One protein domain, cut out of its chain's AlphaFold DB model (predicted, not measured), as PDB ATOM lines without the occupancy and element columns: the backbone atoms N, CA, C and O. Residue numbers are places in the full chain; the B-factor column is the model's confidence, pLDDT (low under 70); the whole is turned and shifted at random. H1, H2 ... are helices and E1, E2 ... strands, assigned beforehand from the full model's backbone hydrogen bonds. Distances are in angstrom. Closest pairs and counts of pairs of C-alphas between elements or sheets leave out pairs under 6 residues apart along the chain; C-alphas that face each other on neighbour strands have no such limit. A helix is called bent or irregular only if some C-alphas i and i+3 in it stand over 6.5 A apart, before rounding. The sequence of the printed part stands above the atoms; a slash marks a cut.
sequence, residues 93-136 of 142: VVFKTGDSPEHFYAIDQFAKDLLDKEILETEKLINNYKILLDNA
ATOM      1  N   VAL A  93      15.875 -42.423  24.833       88.06
ATOM      2  CA  VAL A  93      16.935 -41.433  24.633       88.06
ATOM      3  C   VAL A  93      16.330 -40.200  23.973       88.06
ATOM      4  O   VAL A  93      15.906 -40.256  22.822       88.06
ATOM      5  N   VAL A  94      16.312 -39.081  24.696       86.69
ATOM      6  CA  VAL A  94      15.789 -37.801  24.203       86.69
ATOM      7  C   VAL A  94      16.951 -36.917  23.780       86.69
ATOM      8  O   VAL A  94      17.785 -36.540  24.601       86.69
ATOM      9  N   PHE A  95      17.008 -36.559  22.502       84.94
ATOM     10  CA  PHE A  95      18.023 -35.639  21.994       84.94
ATOM     11  C   PHE A  95      17.652 -34.197  22.324       84.94
ATOM     12  O   PHE A  95      16.504 -33.780  22.163       84.94
ATOM     13  N   LYS A  96      18.631 -33.414  22.774       80.25
ATOM     14  CA  LYS A  96      18.441 -31.978  22.975       80.25
ATOM     15  C   LYS A  96      18.417 -31.287  21.610       80.25
ATOM     16  O   LYS A  96      19.357 -31.432  20.837       80.25
ATOM     17  N   THR A  97      17.372 -30.512  21.328       78.00
ATOM     18  CA  THR A  97      17.224 -29.786  20.056       78.00
ATOM     19  C   THR A  97      18.403 -28.827  19.814       78.00
ATOM     20  O   THR A  97      18.694 -27.984  20.665       78.00
ATOM     21  N   GLY A  98      19.085 -28.966  18.665       75.50
ATOM     22  CA  GLY A  98      20.289 -28.223  18.254       75.50
ATOM     23  C   GLY A  98      21.188 -29.036  17.299       75.50
ATOM     24  O   GLY A  98      20.868 -30.179  16.982       75.50
ATOM     25  N   ASP A  99      22.320 -28.472  16.858       54.28
ATOM     26  CA  ASP A  99      23.179 -29.049  15.794       54.28
ATOM     27  C   ASP A  99      24.128 -30.182  16.239       54.28
ATOM     28  O   ASP A  99      24.914 -30.689  15.438       54.28
ATOM     29  N   SER A 100      24.105 -30.590  17.512       63.69
ATOM     30  CA  SER A 100      25.045 -31.588  18.038       63.69
ATOM     31  C   SER A 100      24.311 -32.861  18.484       63.69
ATOM     32  O   SER A 100      23.682 -32.852  19.546       63.69
ATOM     33  N   PRO A 101      24.422 -33.978  17.734       69.56
ATOM     34  CA  PRO A 101      23.791 -35.259  18.078       69.56
ATOM     35  C   PRO A 101      24.403 -35.924  19.324       69.56
ATOM     36  O   PRO A 101      23.941 -36.976  19.756       69.56
ATOM     37  N   GLU A 102      25.443 -35.326  19.905       78.12
ATOM     38  CA  GLU A 102      26.161 -35.856  21.066       78.12
ATOM     39  C   GLU A 102      25.456 -35.545  22.396       78.12
ATOM     40  O   GLU A 102      25.785 -36.133  23.425       78.12
ATOM     41  N   HIS A 103      24.461 -34.651  22.391       82.69
ATOM     42  CA  HIS A 103      23.748 -34.237  23.597       82.69
ATOM     43  C   HIS A 103      22.380 -34.913  23.699       82.69
ATOM     44  O   HIS A 103      21.411 -34.509  23.050       82.69
ATOM     45  N   PHE A 104      22.291 -35.916  24.568       85.62
ATOM     46  CA  PHE A 104      21.061 -36.654  24.823       85.62
ATOM     47  C   PHE A 104      20.818 -36.879  26.317       85.62
ATOM     48  O   PHE A 104      21.741 -36.878  27.132       85.62
ATOM     49  N   TYR A 105      19.557 -37.110  26.664       87.31
ATOM     50  CA  TYR A 105      19.113 -37.530  27.983       87.31
ATOM     51  C   TYR A 105      18.664 -38.984  27.909       87.31
ATOM     52  O   TYR A 105      17.732 -39.314  27.178       87.31
ATOM     53  N   ALA A 106      19.318 -39.851  28.674       87.69
ATOM     54  CA  ALA A 106      18.829 -41.200  28.919       87.69
ATOM     55  C   ALA A 106      17.764 -41.140  30.021       87.69
ATOM     56  O   ALA A 106      18.060 -40.732  31.148       87.69
ATOM     57  N   ILE A 107      16.532 -41.522  29.698       87.88
ATOM     58  CA  ILE A 107      15.395 -41.459  30.618       87.88
ATOM     59  C   ILE A 107      14.887 -42.864  30.956       87.88
ATOM     60  O   ILE A 107      14.997 -43.791  30.157       87.88
ATOM     61  N   ASP A 108      14.364 -43.033  32.170       89.06
ATOM     62  CA  ASP A 108      13.716 -44.269  32.622       89.06
ATOM     63  C   ASP A 108      12.199 -44.207  32.391       89.06
ATOM     64  O   ASP A 108      11.669 -43.182  31.960       89.06
ATOM     65  N   GLN A 109      11.494 -45.296  32.709       87.81
ATOM     66  CA  GLN A 109      10.046 -45.391  32.518       87.81
ATOM     67  C   GLN A 109       9.276 -44.253  33.204       87.81
ATOM     68  O   GLN A 109       8.375 -43.676  32.611       87.81
ATOM     69  N   PHE A 110       9.669 -43.875  34.423       87.19
ATOM     70  CA  PHE A 110       9.001 -42.800  35.156       87.19
ATOM     71  C   PHE A 110       9.157 -41.434  34.469       87.19
ATOM     72  O   PHE A 110       8.184 -40.693  34.349       87.19
ATOM     73  N   ALA A 111      10.365 -41.080  34.008       88.50
ATOM     74  CA  ALA A 111      10.551 -39.840  33.245       88.50
ATOM     75  C   ALA A 111       9.843 -39.885  31.892       88.50
ATOM     76  O   ALA A 111       9.313 -38.863  31.465       88.50
ATOM     77  N   LYS A 112       9.813 -41.050  31.245       91.44
ATOM     78  CA  LYS A 112       9.079 -41.245  30.001       91.44
ATOM     79  C   LYS A 112       7.580 -40.994  30.188       91.44
ATOM     80  O   LYS A 112       7.012 -40.210  29.441       91.44
ATOM     81  N   ASP A 113       6.964 -41.552  31.229       92.44
ATOM     82  CA  ASP A 113       5.537 -41.345  31.509       92.44
ATOM     83  C   ASP A 113       5.207 -39.866  31.799       92.44
ATOM     84  O   ASP A 113       4.149 -39.362  31.414       92.44
ATOM     85  N   LEU A 114       6.115 -39.146  32.470       93.50
ATOM     86  CA  LEU A 114       5.977 -37.701  32.684       93.50
ATOM     87  C   LEU A 114       6.088 -36.911  31.377       93.50
ATOM     88  O   LEU A 114       5.294 -35.995  31.161       93.50
ATOM     89  N   LEU A 115       7.037 -37.275  30.515       92.00
ATOM     90  CA  LEU A 115       7.213 -36.654  29.206       92.00
ATOM     91  C   LEU A 115       5.985 -36.895  28.315       92.00
ATOM     92  O   LEU A 115       5.453 -35.945  27.747       92.00
ATOM     93  N   ASP A 116       5.477 -38.128  28.271       93.56
ATOM     94  CA  ASP A 116       4.260 -38.497  27.537       93.56
ATOM     95  C   ASP A 116       3.049 -37.660  28.009       93.56
ATOM     96  O   ASP A 116       2.238 -37.191  27.205       93.56
ATOM     97  N   LYS A 117       2.946 -37.392  29.319       96.00
ATOM     98  CA  LYS A 117       1.903 -36.521  29.883       96.00
ATOM     99  C   LYS A 117       2.060 -35.053  29.474       96.00
ATOM    100  O   LYS A 117       1.060 -34.390  29.197       96.00
ATOM    101  N   GLU A 118       3.280 -34.527  29.460       94.38
ATOM    102  CA  GLU A 118       3.554 -33.148  29.038       94.38
ATOM    103  C   GLU A 118       3.267 -32.945  27.543       94.38
ATOM    104  O   GLU A 118       2.659 -31.939  27.158       94.38
ATOM    105  N   ILE A 119       3.625 -33.929  26.711       94.56
ATOM    106  CA  ILE A 119       3.299 -33.951  25.281       94.56
ATOM    107  C   ILE A 119       1.782 -33.868  25.089       94.56
ATOM    108  O   ILE A 119       1.315 -33.001  24.350       94.56
ATOM    109  N   LEU A 120       1.007 -34.686  25.810       97.06
ATOM    110  CA  LEU A 120      -0.458 -34.693  25.724       97.06
ATOM    111  C   LEU A 120      -1.076 -33.310  26.012       97.06
ATOM    112  O   LEU A 120      -1.950 -32.843  25.276       97.06
ATOM    113  N   GLU A 121      -0.636 -32.639  27.079       97.12
ATOM    114  CA  GLU A 121      -1.150 -31.306  27.425       97.12
ATOM    115  C   GLU A 121      -0.732 -30.247  26.395       97.12
ATOM    116  O   GLU A 121      -1.528 -29.374  26.032       97.12
ATOM    117  N   THR A 122       0.485 -30.352  25.862       96.62
ATOM    118  CA  THR A 122       0.991 -29.439  24.830       96.62
ATOM    119  C   THR A 122       0.222 -29.601  23.518       96.62
ATOM    120  O   THR A 122      -0.196 -28.609  22.917       96.62
ATOM    121  N   GLU A 123      -0.047 -30.835  23.088       97.44
ATOM    122  CA  GLU A 123      -0.867 -31.120  21.906       97.44
ATOM    123  C   GLU A 123      -2.279 -30.559  22.051       97.44
ATOM    124  O   GLU A 123      -2.808 -29.937  21.126       97.44
ATOM    125  N   LYS A 124      -2.886 -30.722  23.230       97.69
ATOM    126  CA  LYS A 124      -4.197 -30.148  23.538       97.69
ATOM    127  C   LYS A 124      -4.184 -28.624  23.419       97.69
ATOM    128  O   LYS A 124      -5.095 -28.062  22.811       97.69
ATOM    129  N   LEU A 125      -3.160 -27.956  23.952       97.56
ATOM    130  CA  LEU A 125      -3.005 -26.505  23.830       97.56
ATOM    131  C   LEU A 125      -2.871 -26.073  22.362       97.56
ATOM    132  O   LEU A 125      -3.589 -25.176  21.922       97.56
ATOM    133  N   ILE A 126      -2.005 -26.742  21.597       97.25
ATOM    134  CA  ILE A 126      -1.791 -26.468  20.169       97.25
ATOM    135  C   ILE A 126      -3.092 -26.652  19.381       97.25
ATOM    136  O   ILE A 126      -3.434 -25.819  18.541       97.25
ATOM    137  N   ASN A 127      -3.841 -27.720  19.652       97.06
ATOM    138  CA  ASN A 127      -5.104 -27.995  18.973       97.06
ATOM    139  C   ASN A 127      -6.172 -26.958  19.322       97.06
ATOM    140  O   ASN A 127      -6.848 -26.460  18.426       97.06
ATOM    141  N   ASN A 128      -6.281 -26.568  20.592       97.06
ATOM    142  CA  ASN A 128      -7.188 -25.497  21.002       97.06
ATOM    143  C   ASN A 128      -6.845 -24.173  20.311       97.06
ATOM    144  O   ASN A 128      -7.740 -23.480  19.835       97.06
ATOM    145  N   TYR A 129      -5.556 -23.841  20.207       96.62
ATOM    146  CA  TYR A 129      -5.116 -22.643  19.500       96.62
ATOM    147  C   TYR A 129      -5.486 -22.680  18.009       96.62
ATOM    148  O   TYR A 129      -6.039 -21.711  17.496       96.62
ATOM    149  N   LYS A 130      -5.279 -23.815  17.327       96.06
ATOM    150  CA  LYS A 130      -5.721 -24.002  15.931       96.06
ATOM    151  C   LYS A 130      -7.228 -23.798  15.775       96.06
ATOM    152  O   LYS A 130      -7.649 -23.055  14.898       96.06
ATOM    153  N   ILE A 131      -8.029 -24.378  16.671       96.31
ATOM    154  CA  ILE A 131      -9.490 -24.205  16.678       96.31
ATOM    155  C   ILE A 131      -9.867 -22.724  16.818       96.31
ATOM    156  O   ILE A 131     -10.788 -22.262  16.147       96.31
ATOM    157  N   LEU A 132      -9.178 -21.964  17.675       94.12
ATOM    158  CA  LEU A 132      -9.430 -20.529  17.820       94.12
ATOM    159  C   LEU A 132      -9.119 -19.759  16.532       94.12
ATOM    160  O   LEU A 132      -9.897 -18.884  16.156       94.12
ATOM    161  N   LEU A 133      -8.024 -20.097  15.847       91.94
ATOM    162  CA  LEU A 133      -7.662 -19.475  14.572       91.94
ATOM    163  C   LEU A 133      -8.656 -19.809  13.455       91.94
ATOM    164  O   LEU A 133      -9.043 -18.917  12.704       91.94
ATOM    165  N   ASP A 134      -9.115 -21.057  13.367       93.44
ATOM    166  CA  ASP A 134     -10.073 -21.484  12.340       93.44
ATOM    167  C   ASP A 134     -11.449 -20.825  12.513       93.44
ATOM    168  O   ASP A 134     -12.131 -20.518  11.532       93.44
ATOM    169  N   ASN A 135     -11.847 -20.577  13.763       92.00
ATOM    170  CA  ASN A 135     -13.093 -19.890  14.102       92.00
ATOM    171  C   ASN A 135     -12.956 -18.362  14.139       92.00
ATOM    172  O   ASN A 135     -13.947 -17.670  14.393       92.00
ATOM    173  N   ALA A 136     -11.757 -17.820  13.914       87.88
ATOM    174  CA  ALA A 136     -11.559 -16.382  13.907       87.88
ATOM    175  C   ALA A 136     -12.409 -15.754  12.783       87.88
ATOM    176  O   ALA A 136     -12.410 -16.255  11.651       87.88
TER     177      ALA A 136
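AT A GLANCE: This is residues 93 to 136 of the 142 residues of the protein "LysM domain-containing protein" of Photobacterium damsela subsp. piscicida (UniProt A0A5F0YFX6). A long, straight helix, H1, and a small two-stranded hairpin, E1 and E2, form the two unequal arms of an open V, with the corner at Asp 108, where the chain passes from E2 into H1. The hairpin closes in a wide loop whose residues 97 to 102 stick out at the far end of the short arm, and most of H1, from residue 116 on, sticks out alone with nothing packed on it. The printed part has 44 residues with two named strands and one named helix, in the order E1, E2, H1; the sheet has the order E1 - E2 and is antiparallel, and the class is mixed, helices and strands. The whole is extended, with a radius of gyration of the C-alphas of 14.9 A, and flat, spanning 43 by 28 by 6 A.

IN THESE COORDINATES: E1 is residues 93 to 95, 6.5 A from first to last C-alpha, and begins with C-alpha 93 at (16.935, -41.433, 24.633). E2 is residues 104 to 107, 9.4 A long between its first and last C-alphas, and ends with C-alpha 107 at (15.395, -41.459, 30.618). H1 is residues 109 to 134, 37.2 A from C-alpha 109 at (10.046, -45.391, 32.518) to C-alpha 134 at (-10.073, -21.484, 12.340). H1 is not bent.

HOW THE PARTS SIT: E1 and E2 are a hairpin, antiparallel neighbours with an angle of 149 degrees between their N-to-C directions. C-alphas that face each other are those of Val 93 and Ala 106, 4.7 A apart, of Val 94 and Tyr 105, 5.0 A apart, and of Phe 95 and Phe 104, 4.3 A apart. N 94 and O 105 are within hydrogen-bond range at 2.9 A, and N 105 and O 94 at 2.8 A. The link from E1 to E2 is short, with 8 residues between them. The link from E2 to H1 is tight, with 1 residue, Asp 108, between them. E1 and H1 are apart. In H1 every O i to N i+4 pair is within hydrogen-bond range. Residues 116 to 136, of which 116 to 134 belong to H1, stand free, and so do residues 97 to 102.

THE WHOLE: The two C-alphas farthest apart are those of Glu 102 and Ala 136, at 43.0 A. The first and last printed C-alphas, those of Val 93 and Ala 136, are 39.4 A apart. The printed part has no cut, and no link between its named elements is long. The mean pLDDT of the printed part is 89.0, and that of H1 is 94. Of the printed residues, 3 have a pLDDT under 70, which is low confidence, namely residues 99 to 101.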